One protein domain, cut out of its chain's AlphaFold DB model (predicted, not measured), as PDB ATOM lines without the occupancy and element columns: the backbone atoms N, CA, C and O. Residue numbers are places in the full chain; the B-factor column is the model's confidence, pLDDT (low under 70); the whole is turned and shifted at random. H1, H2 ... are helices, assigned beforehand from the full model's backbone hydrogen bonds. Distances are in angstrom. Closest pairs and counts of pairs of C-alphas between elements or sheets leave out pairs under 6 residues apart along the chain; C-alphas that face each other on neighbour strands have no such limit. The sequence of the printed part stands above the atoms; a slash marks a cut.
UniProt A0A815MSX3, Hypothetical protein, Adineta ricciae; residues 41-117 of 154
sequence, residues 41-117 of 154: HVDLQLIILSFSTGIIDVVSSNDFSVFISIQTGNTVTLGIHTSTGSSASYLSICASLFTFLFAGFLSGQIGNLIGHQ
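This is residues 41 to 117 of the 154 residues of the protein "Hypothetical protein" of Adineta ricciae (UniProt A0A815MSX3). Two long helices, H1 and H3, run in nearly opposite directions with an open gap between them, and a short helix, H2, packs on the first part of H3 to make a helical hairpin. Residues 65 to 70 fold back from the last residue of H1 to the first of H2, and the residues 41 to 49 of H1 and 101 to 107 and 109 to 114 of H3 stand free, giving a loose, open frame. The printed part has 77 residues with three named helices, in the order H1, H2, H3, and no named strand; the class is all helix. The whole is loose, with a radius of gyration of the C-alphas of 15.3 A, and elongated, with spans of 45 by 27 by 16 A.

H1 takes residues 41 to 64 and measures 34.2 A from first to last C-alpha; C-alpha 41 is at (326.435, 159.516, 260.879) and C-alpha 64 at (325.021, 190.658, 274.889). H2 takes residues 71 to 84, with C-alpha 71 at (321.739, 177.511, 279.617). H3, the longest helix with 25 residues, takes residues 90 to 114 and measures 36.0 A; its last C-alpha, that of Ile 114, is at (305.700, 162.343, 264.988).

H1 touches no helix: it is apart from H2 and apart from H3. A short link of 6 residues joins H1 to H2, and a tight link of 5 residues joins H2 to H3. H2 and H3 form a helical hairpin. They touch, with 10 pairs of C-alphas within 8 A; the closest C-alphas are those of Asn 74 and Ile 93, 6.0 A apart. H3 touches H2 with residues 90 to 97 alone. The two helices run opposite ways at a shallow tilt of 32 degrees, only just short of steep, and their centres are 18.4 A apart. In H2 and H3 every O i to N i+4 pair is within hydrogen-bond range; in H1 19 of 20 are.

The two C-alphas farthest apart are those of His 41 and Gly 85, 47.0 A from each other, while the first and last printed C-alphas, those of His 41 and Gln 117, are 14.0 A apart. The printed part has no cut, and no link is long. Without the stretches that stand free, the body has 54 residues and spans 44 by 29 by 14 A. The mean pLDDT of the printed part is 73.1, and 27 residues are under 70: residue 41, residues 60 to 75, residues 85 to 90 and residues 114 to 117.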
ATOM      1  N   HIS A  41     325.967 158.166 261.247       66.00
ATOM      2  CA  HIS A  41     326.435 159.516 260.879       66.00
ATOM      3  C   HIS A  41     325.871 160.640 261.754       66.00
ATOM      4  O   HIS A  41     326.158 161.811 261.505       66.00
ATOM      5  N   VAL A  42     325.082 160.305 262.776       70.94
ATOM      6  CA  VAL A  42     324.478 161.308 263.664       70.94
ATOM      7  C   VAL A  42     325.551 161.965 264.539       70.94
ATOM      8  O   VAL A  42     325.505 163.175 264.749       70.94
ATOM      9  N   ASP A  43     326.573 161.210 264.943       77.88
ATOM     10  CA  ASP A  43     327.684 161.701 265.769       77.88
ATOM     11  C   ASP A  43     328.455 162.842 265.093       77.88
ATOM     12  O   ASP A  43     328.728 163.869 265.710       77.88
ATOM     13  N   LEU A  44     328.747 162.713 263.795       81.44
ATOM     14  CA  LEU A  44     329.422 163.763 263.028       81.44
ATOM     15  C   LEU A  44     328.571 165.042 262.968       81.44
ATOM     16  O   LEU A  44     329.085 166.147 263.136       81.44
ATOM     17  N   GLN A  45     327.261 164.890 262.763       76.88
ATOM     18  CA  GLN A  45     326.323 166.011 262.720       76.88
ATOM     19  C   GLN A  45     326.257 166.737 264.071       76.88
ATOM     20  O   GLN A  45     326.269 167.967 264.104       76.88
ATOM     21  N   LEU A  46     326.220 165.984 265.174       79.62
ATOM     22  CA  LEU A  46     326.254 166.512 266.541       79.62
ATOM     23  C   LEU A  46     327.553 167.275 266.815       79.62
ATOM     24  O   LEU A  46     327.503 168.352 267.402       79.62
ATOM     25  N   ILE A  47     328.698 166.767 266.350       83.81
ATOM     26  CA  ILE A  47     329.999 167.437 266.498       83.81
ATOM     27  C   ILE A  47     330.013 168.775 265.754       83.81
ATOM     28  O   ILE A  47     330.374 169.798 266.337       83.81
ATOM     29  N   ILE A  48     329.585 168.793 264.488       83.94
ATOM     30  CA  ILE A  48     329.534 170.022 263.676       83.94
ATOM     31  C   ILE A  48     328.574 171.039 264.300       83.94
ATOM     32  O   ILE A  48     328.895 172.225 264.406       83.94
ATOM     33  N   LEU A  49     327.409 170.573 264.751       80.25
ATOM     34  CA  LEU A  49     326.424 171.400 265.435       80.25
ATOM     35  C   LEU A  49     326.988 171.993 266.731       80.25
ATOM     36  O   LEU A  49     326.859 173.196 266.964       80.25
ATOM     37  N   SER A  50     327.636 171.175 267.558       82.44
ATOM     38  CA  SER A  50     328.217 171.616 268.828       82.44
ATOM     39  C   SER A  50     329.335 172.634 268.608       82.44
ATOM     40  O   SER A  50     329.416 173.622 269.333       82.44
ATOM     41  N   PHE A  51     330.161 172.434 267.577       84.50
ATOM     42  CA  PHE A  51     331.209 173.378 267.200       84.50
ATOM     43  C   PHE A  51     330.634 174.727 266.747       84.50
ATOM     44  O   PHE A  51     331.034 175.772 267.254       84.50
ATOM     45  N   SER A  52     329.649 174.705 265.843       83.50
ATOM     46  CA  SER A  52     328.976 175.917 265.356       83.50
ATOM     47  C   SER A  52     328.294 176.686 266.494       83.50
ATOM     48  O   SER A  52     328.440 177.901 266.611       83.50
ATOM     49  N   THR A  53     327.614 175.966 267.391       82.44
ATOM     50  CA  THR A  53     326.947 176.563 268.556       82.44
ATOM     51  C   THR A  53     327.959 177.223 269.498       82.44
ATOM     52  O   THR A  53     327.700 178.319 269.989       82.44
ATOM     53  N   GLY A  54     329.145 176.629 269.675       81.44
ATOM     54  CA  GLY A  54     330.236 177.240 270.437       81.44
ATOM     55  C   GLY A  54     330.736 178.560 269.840       81.44
ATOM     56  O   GLY A  54     330.956 179.513 270.580       81.44
ATOM     57  N   ILE A  55     330.857 178.662 268.510       81.69
ATOM     58  CA  ILE A  55     331.246 179.923 267.847       81.69
ATOM     59  C   ILE A  55     330.197 181.013 268.096       81.69
ATOM     60  O   ILE A  55     330.546 182.141 268.446       81.69
ATOM     61  N   ILE A  56     328.916 180.673 267.943       80.06
ATOM     62  CA  ILE A  56     327.801 181.606 268.163       80.06
ATOM     63  C   ILE A  56     327.781 182.098 269.616       80.06
ATOM     64  O   ILE A  56     327.539 183.280 269.863       80.06
ATOM     65  N   ASP A  57     328.074 181.216 270.571       77.75
ATOM     66  CA  ASP A  57     328.098 181.549 271.996       77.75
ATOM     67  C   ASP A  57     329.194 182.565 272.345       77.75
ATOM     68  O   ASP A  57     328.956 183.502 273.109       77.75
ATOM     69  N   VAL A  58     330.376 182.437 271.729       75.75
ATOM     70  CA  VAL A  58     331.488 183.386 271.912       75.75
ATOM     71  C   VAL A  58     331.123 184.773 271.379       75.75
ATOM     72  O   VAL A  58     331.374 185.771 272.055       75.75
ATOM     73  N   VAL A  59     330.492 184.846 270.202       76.75
ATOM     74  CA  VAL A  59     330.039 186.119 269.613       76.75
ATOM     75  C   VAL A  59     328.975 186.771 270.497       76.75
ATOM     76  O   VAL A  59     329.087 187.941 270.853       76.75
ATOM     77  N   SER A  60     327.974 186.001 270.928       69.31
ATOM     78  CA  SER A  60     326.876 186.551 271.721       69.31
ATOM     79  C   SER A  60     327.279 186.948 273.139       69.31
ATOM     80  O   SER A  60     326.690 187.870 273.705       69.31
ATOM     81  N   SER A  61     328.272 186.283 273.727       63.06
ATOM     82  CA  SER A  61     328.785 186.656 275.049       63.06
ATOM     83  C   SER A  61     329.508 188.002 275.013       63.06
ATOM     84  O   SER A  61     329.416 188.762 275.973       63.06
ATOM     85  N   ASN A  62     330.175 188.322 273.899       66.06
ATOM     86  CA  ASN A  62     330.856 189.601 273.713       66.06
ATOM     87  C   ASN A  62     329.867 190.761 273.501       66.06
ATOM     88  O   ASN A  62     330.052 191.837 274.065       66.06
ATOM     89  N   ASP A  63     328.784 190.524 272.751       65.12
ATOM     90  CA  ASP A  63     327.823 191.579 272.392       65.12
ATOM     91  C   ASP A  63     326.674 191.748 273.402       65.12
ATOM     92  O   ASP A  63     326.200 192.862 273.623       65.12
ATOM     93  N   PHE A  64     326.219 190.662 274.036       60.88
ATOM     94  CA  PHE A  64     325.021 190.658 274.889       60.88
ATOM     95  C   PHE A  64     325.285 190.251 276.344       60.88
ATOM     96  O   PHE A  64     324.348 190.266 277.141       60.88
ATOM     97  N   SER A  65     326.529 189.907 276.718       60.06
ATOM     98  CA  SER A  65     326.891 189.432 278.072       60.06
ATOM     99  C   SER A  65     326.039 188.252 278.575       60.06
ATOM    100  O   SER A  65     325.846 188.076 279.778       60.06
ATOM    101  N   VAL A  66     325.503 187.437 277.659       61.97
ATOM    102  CA  VAL A  66     324.655 186.274 277.963       61.97
ATOM    103  C   VAL A  66     325.150 185.073 277.155       61.97
ATOM    104  O   VAL A  66     325.272 185.156 275.933       61.97
ATOM    105  N   PHE A  67     325.398 183.952 277.842       61.22
ATOM    106  CA  PHE A  67     325.838 182.689 277.240       61.22
ATOM    107  C   PHE A  67     324.630 181.943 276.672       61.22
ATOM    108  O   PHE A  67     323.892 181.281 277.400       61.22
ATOM    109  N   ILE A  68     324.376 182.059 275.374       61.41
ATOM    110  CA  ILE A  68     323.226 181.433 274.710       61.41
ATOM    111  C   ILE A  68     323.281 179.895 274.787       61.41
ATOM    112  O   ILE A  68     322.232 179.257 274.897       61.41
ATOM    113  N   SER A  69     324.472 179.289 274.752       60.44
ATOM    114  CA  SER A  69     324.635 177.833 274.618       60.44
ATOM    115  C   SER A  69     324.795 177.079 275.939       60.44
ATOM    116  O   SER A  69     324.576 175.866 275.974       60.44
ATOM    117  N   ILE A  70     325.164 177.754 277.028       63.59
ATOM    118  CA  ILE A  70     325.281 177.140 278.356       63.59
ATOM    119  C   ILE A  70     324.128 177.657 279.194       63.59
ATOM    120  O   ILE A  70     324.250 178.554 280.026       63.59
ATOM    121  N   GLN A  71     322.960 177.080 278.957       63.75
ATOM    122  CA  GLN A  71     321.739 177.511 279.617       63.75
ATOM    123  C   GLN A  71     321.791 177.325 281.153       63.75
ATOM    124  O   GLN A  71     321.203 178.100 281.915       63.75
ATOM    125  N   THR A  72     322.576 176.352 281.630       64.75
ATOM    126  CA  THR A  72     322.948 176.202 283.046       64.75
ATOM    127  C   THR A  72     323.790 177.373 283.564       64.75
ATOM    128  O   THR A  72     323.618 177.775 284.709       64.75
ATOM    129  N   GLY A  73     324.627 177.989 282.728       62.00
ATOM    130  CA  GLY A  73     325.411 179.184 283.052       62.00
ATOM    131  C   GLY A  73     324.534 180.421 283.240       62.00
ATOM    132  O   GLY A  73     324.670 181.117 284.240       62.00
ATOM    133  N   ASN A  74     323.540 180.627 282.371       68.25
ATOM    134  CA  ASN A  74     322.557 181.708 282.535       68.25
ATOM    135  C   ASN A  74     321.704 181.541 283.801       68.25
ATOM    136  O   ASN A  74     321.357 182.528 284.443       68.25
ATOM    137  N   THR A  75     321.414 180.300 284.203       69.38
ATOM    138  CA  THR A  75     320.720 180.003 285.469       69.38
ATOM    139  C   THR A  75     321.583 180.354 286.686       69.38
ATOM    140  O   THR A  75     321.083 180.911 287.661       69.38
ATOM    141  N   VAL A  76     322.891 180.086 286.627       73.00
ATOM    142  CA  VAL A  76     323.840 180.484 287.681       73.00
ATOM    143  C   VAL A  76     323.954 182.009 287.761       73.00
ATOM    144  O   VAL A  76     323.840 182.569 288.852       73.00
ATOM    145  N   THR A  77     324.080 182.695 286.623       70.56
ATOM    146  CA  THR A  77     324.099 184.166 286.563       70.56
ATOM    147  C   THR A  77     322.788 184.772 287.073       70.56
ATOM    148  O   THR A  77     322.819 185.770 287.790       70.56
ATOM    149  N   LEU A  78     321.638 184.135 286.812       75.56
ATOM    150  CA  LEU A  78     320.351 184.515 287.407       75.56
ATOM    151  C   LEU A  78     320.378 184.412 288.938       75.56
ATOM    152  O   LEU A  78     319.894 185.315 289.618       75.56
ATOM    153  N   GLY A  79     320.948 183.332 289.482       73.12
ATOM    154  CA  GLY A  79     321.108 183.140 290.925       73.12
ATOM    155  C   GLY A  79     321.981 184.225 291.560       73.12
ATOM    156  O   GLY A  79     321.612 184.800 292.585       73.12
ATOM    157  N   ILE A  80     323.087 184.580 290.902       76.56
ATOM    158  CA  ILE A  80     323.977 185.667 291.337       76.56
ATOM    159  C   ILE A  80     323.259 187.023 291.260       76.56
ATOM    160  O   ILE A  80     323.322 187.805 292.208       76.56
ATOM    161  N   HIS A  81     322.527 187.308 290.181       73.38
ATOM    162  CA  HIS A  81     321.771 188.558 290.034       73.38
ATOM    163  C   HIS A  81     320.628 188.673 291.050       73.38
ATOM    164  O   HIS A  81     320.433 189.735 291.637       73.38
ATOM    165  N   THR A  82     319.933 187.569 291.335       74.44
ATOM    166  CA  THR A  82     318.883 187.506 292.367       74.44
ATOM    167  C   THR A  82     319.462 187.752 293.762       74.44
ATOM    168  O   THR A  82     318.831 188.410 294.584       74.44
ATOM    169  N   SER A  83     320.687 187.283 294.021       77.06
ATOM    170  CA  SER A  83     321.397 187.514 295.285       77.06
ATOM    171  C   SER A  83     321.964 188.931 295.431       77.06
ATOM    172  O   SER A  83     322.168 189.374 296.559       77.06
ATOM    173  N   THR A  84     322.284 189.616 294.332       74.12
ATOM    174  CA  THR A  84     323.004 190.908 294.346       74.12
ATOM    175  C   THR A  84     322.117 192.111 294.011       74.12
ATOM    176  O   THR A  84     322.553 193.246 294.177       74.12
ATOM    177  N   GLY A  85     320.878 191.892 293.554       66.38
ATOM    178  CA  GLY A  85     319.922 192.952 293.208       66.38
ATOM    179  C   GLY A  85     320.242 193.706 291.911       66.38
ATOM    180  O   GLY A  85     319.586 194.700 291.592       66.38
ATOM    181  N   SER A  86     321.239 193.258 291.143       62.75
ATOM    182  CA  SER A  86     321.651 193.924 289.905       62.75
ATOM    183  C   SER A  86     320.674 193.621 288.763       62.75
ATOM    184  O   SER A  86     320.455 192.469 288.392       62.75
ATOM    185  N   SER A  87     320.064 194.671 288.205       59.09
ATOM    186  CA  SER A  87     318.920 194.562 287.280       59.09
ATOM    187  C   SER A  87     319.288 194.592 285.791       59.09
ATOM    188  O   SER A  87     318.437 194.301 284.953       59.09
ATOM    189  N   ALA A  88     320.535 194.918 285.432       56.94
ATOM    190  CA  ALA A  88     320.890 195.290 284.057       56.94
ATOM    191  C   ALA A  88     320.740 194.161 283.013       56.94
ATOM    192  O   ALA A  88     320.620 194.448 281.826       56.94
ATOM    193  N   SER A  89     320.689 192.887 283.425       65.38
ATOM    194  CA  SER A  89     320.539 191.754 282.488       65.38
ATOM    195  C   SER A  89     319.566 190.668 282.959       65.38
ATOM    196  O   SER A  89     319.488 189.602 282.351       65.38
ATOM    197  N   TYR A  90     318.794 190.920 284.021       69.38
ATOM    198  CA  TYR A  90     317.853 189.940 284.584       69.38
ATOM    199  C   TYR A  90     316.781 189.512 283.569       69.38
ATOM    200  O   TYR A  90     316.491 188.326 283.420       69.38
ATOM    201  N   LEU A  91     316.232 190.475 282.819       73.44
ATOM    202  CA  LEU A  91     315.145 190.222 281.872       73.44
ATOM    203  C   LEU A  91     315.588 189.327 280.703       73.44
ATOM    204  O   LEU A  91     314.884 188.385 280.349       73.44
ATOM    205  N   SER A  92     316.773 189.584 280.142       73.38
ATOM    206  CA  SER A  92     317.339 188.816 279.024       73.38
ATOM    207  C   SER A  92     317.639 187.367 279.420       73.38
ATOM    208  O   SER A  92     317.380 186.443 278.649       73.38
ATOM    209  N   ILE A  93     318.114 187.158 280.652       76.25
ATOM    210  CA  ILE A  93     318.379 185.827 281.212       76.25
ATOM    211  C   ILE A  93     317.070 185.044 281.397       76.25
ATOM    212  O   ILE A  93     316.969 183.900 280.952       76.25
ATOM    213  N   CYS A  94     316.045 185.663 281.990       77.31
ATOM    214  CA  CYS A  94     314.724 185.050 282.150       77.31
ATOM    215  C   CYS A  94     314.060 184.739 280.801       77.31
ATOM    216  O   CYS A  94     313.496 183.657 280.629       77.31
ATOM    217  N   ALA A  95     314.157 185.652 279.831       81.31
ATOM    218  CA  ALA A  95     313.625 185.455 278.484       81.31
ATOM    219  C   ALA A  95     314.309 184.280 277.767       81.31
ATOM    220  O   ALA A  95     313.627 183.450 277.162       81.31
ATOM    221  N   SER A  96     315.636 184.158 277.886       75.12
ATOM    222  CA  SER A  96     316.397 183.017 277.360       75.12
ATOM    223  C   SER A  96     315.962 181.692 278.008       75.12
ATOM    224  O   SER A  96     315.664 180.724 277.305       75.12
ATOM    225  N   LEU A  97     315.827 181.662 279.341       80.69
ATOM    226  CA  LEU A  97     315.372 180.488 280.099       80.69
ATOM    227  C   LEU A  97     313.964 180.037 279.699       80.69
ATOM    228  O   LEU A  97     313.749 178.856 279.417       80.69
ATOM    229  N   PHE A  98     313.017 180.972 279.643       84.69
ATOM    230  CA  PHE A  98     311.637 180.680 279.271       84.69
ATOM    231  C   PHE A  98     311.541 180.178 277.829       84.69
ATOM    232  O   PHE A  98     310.880 179.174 277.565       84.69
ATOM    233  N   THR A  99     312.251 180.831 276.906       82.75
ATOM    234  CA  THR A  99     312.253 180.452 275.486       82.75
ATOM    235  C   THR A  99     312.817 179.051 275.286       82.75
ATOM    236  O   THR A  99     312.249 178.270 274.525       82.75
ATOM    237  N   PHE A 100     313.880 178.684 276.002       80.38
ATOM    238  CA  PHE A 100     314.412 177.326 275.945       80.38
ATOM    239  C   PHE A 100     313.435 176.291 276.506       80.38
ATOM    240  O   PHE A 100     313.222 175.261 275.872       80.38
ATOM    241  N   LEU A 101     312.833 176.539 277.677       84.00
ATOM    242  CA  LEU A 101     311.876 175.597 278.273       84.00
ATOM    243  C   LEU A 101     310.671 175.396 277.353       84.00
ATOM    244  O   LEU A 101     310.227 174.267 277.141       84.00
ATOM    245  N   PHE A 102     310.187 176.484 276.760       86.56
ATOM    246  CA  PHE A 102     309.100 176.457 275.794       86.56
ATOM    247  C   PHE A 102     309.480 175.690 274.521       86.56
ATOM    248  O   PHE A 102     308.727 174.820 274.081       86.56
ATOM    249  N   ALA A 103     310.662 175.947 273.956       80.69
ATOM    250  CA  ALA A 103     311.157 175.241 272.777       80.69
ATOM    251  C   ALA A 103     311.387 173.746 273.051       80.69
ATOM    252  O   ALA A 103     311.024 172.911 272.225       80.69
ATOM    253  N   GLY A 104     311.932 173.395 274.219       80.44
ATOM    254  CA  GLY A 104     312.118 172.012 274.657       80.44
ATOM    255  C   GLY A 104     310.790 171.283 274.851       80.44
ATOM    256  O   GLY A 104     310.629 170.161 274.371       80.44
ATOM    257  N   PHE A 105     309.804 171.939 275.469       84.69
ATOM    258  CA  PHE A 105     308.450 171.403 275.603       84.69
ATOM    259  C   PHE A 105     307.794 171.180 274.237       84.69
ATOM    260  O   PHE A 105     307.266 170.101 273.971       84.69
ATOM    261  N   LEU A 106     307.871 172.172 273.347       84.62
ATOM    262  CA  LEU A 106     307.292 172.092 272.011       84.62
ATOM    263  C   LEU A 106     307.963 170.993 271.174       84.62
ATOM    264  O   LEU A 106     307.278 170.165 270.581       84.62
ATOM    265  N   SER A 107     309.295 170.937 271.183       75.81
ATOM    266  CA  SER A 107     310.082 169.901 270.504       75.81
ATOM    267  C   SER A 107     309.780 168.504 271.057       75.81
ATOM    268  O   SER A 107     309.606 167.561 270.285       75.81
ATOM    269  N   GLY A 108     309.619 168.374 272.378       77.94
ATOM    270  CA  GLY A 108     309.226 167.125 273.032       77.94
ATOM    271  C   GLY A 108     307.826 166.660 272.630       77.94
ATOM    272  O   GLY A 108     307.640 165.492 272.293       77.94
ATOM    273  N   GLN A 109     306.853 167.573 272.587       82.94
ATOM    274  CA  GLN A 109     305.487 167.253 272.161       82.94
ATOM    275  C   GLN A 109     305.412 166.886 270.678       82.94
ATOM    276  O   GLN A 109     304.755 165.912 270.311       82.94
ATOM    277  N   ILE A 110     306.125 167.619 269.821       77.50
ATOM    278  CA  ILE A 110     306.186 167.314 268.389       77.50
ATOM    279  C   ILE A 110     306.904 165.975 268.156       77.50
ATOM    280  O   ILE A 110     306.435 165.157 267.363       77.50
ATOM    281  N   GLY A 111     307.986 165.698 268.887       70.38
ATOM    282  CA  GLY A 111     308.685 164.411 268.844       70.38
ATOM    283  C   GLY A 111     307.813 163.239 269.308       70.38
ATOM    284  O   GLY A 111     307.864 162.163 268.710       70.38
ATOM    285  N   ASN A 112     306.967 163.457 270.319       75.00
ATOM    286  CA  ASN A 112     306.000 162.467 270.796       75.00
ATOM    287  C   ASN A 112     304.881 162.203 269.769       75.00
ATOM    288  O   ASN A 112     304.458 161.064 269.600       75.00
ATOM    289  N   LEU A 113     304.440 163.235 269.039       73.38
ATOM    290  CA  LEU A 113     303.398 163.118 268.013       73.38
ATOM    291  C   LEU A 113     303.901 162.471 266.706       73.38
ATOM    292  O   LEU A 113     303.161 161.734 266.058       73.38
ATOM    293  N   ILE A 114     305.144 162.749 266.297       66.38
ATOM    294  CA  ILE A 114     305.700 162.343 264.988       66.38
ATOM    295  C   ILE A 114     306.414 160.974 265.039       66.38
ATOM    296  O   ILE A 114     306.592 160.316 264.003       66.38
ATOM    297  N   GLY A 115     306.768 160.507 266.238       59.25
ATOM    298  CA  GLY A 115     307.529 159.279 266.456       59.25
ATOM    299  C   GLY A 115     309.038 159.542 266.446       59.25
ATOM    300  O   GLY A 115     309.589 160.110 265.503       59.25
ATOM    301  N   HIS A 116     309.705 159.088 267.507       55.00
ATOM    302  CA  HIS A 116     311.034 159.490 267.993       55.00
ATOM    303  C   HIS A 116     312.247 159.238 267.055       55.00
ATOM    304  O   HIS A 116     313.377 159.473 267.465       55.00
ATOM    305  N   GLN A 117     312.070 158.741 265.822       55.50
ATOM    306  CA  GLN A 117     313.177 158.181 265.013       55.50
ATOM    307  C   GLN A 117     313.278 158.681 263.559       55.50
ATOM    308  O   GLN A 117     314.142 158.240 262.803       55.50
TER     309      GLN A 117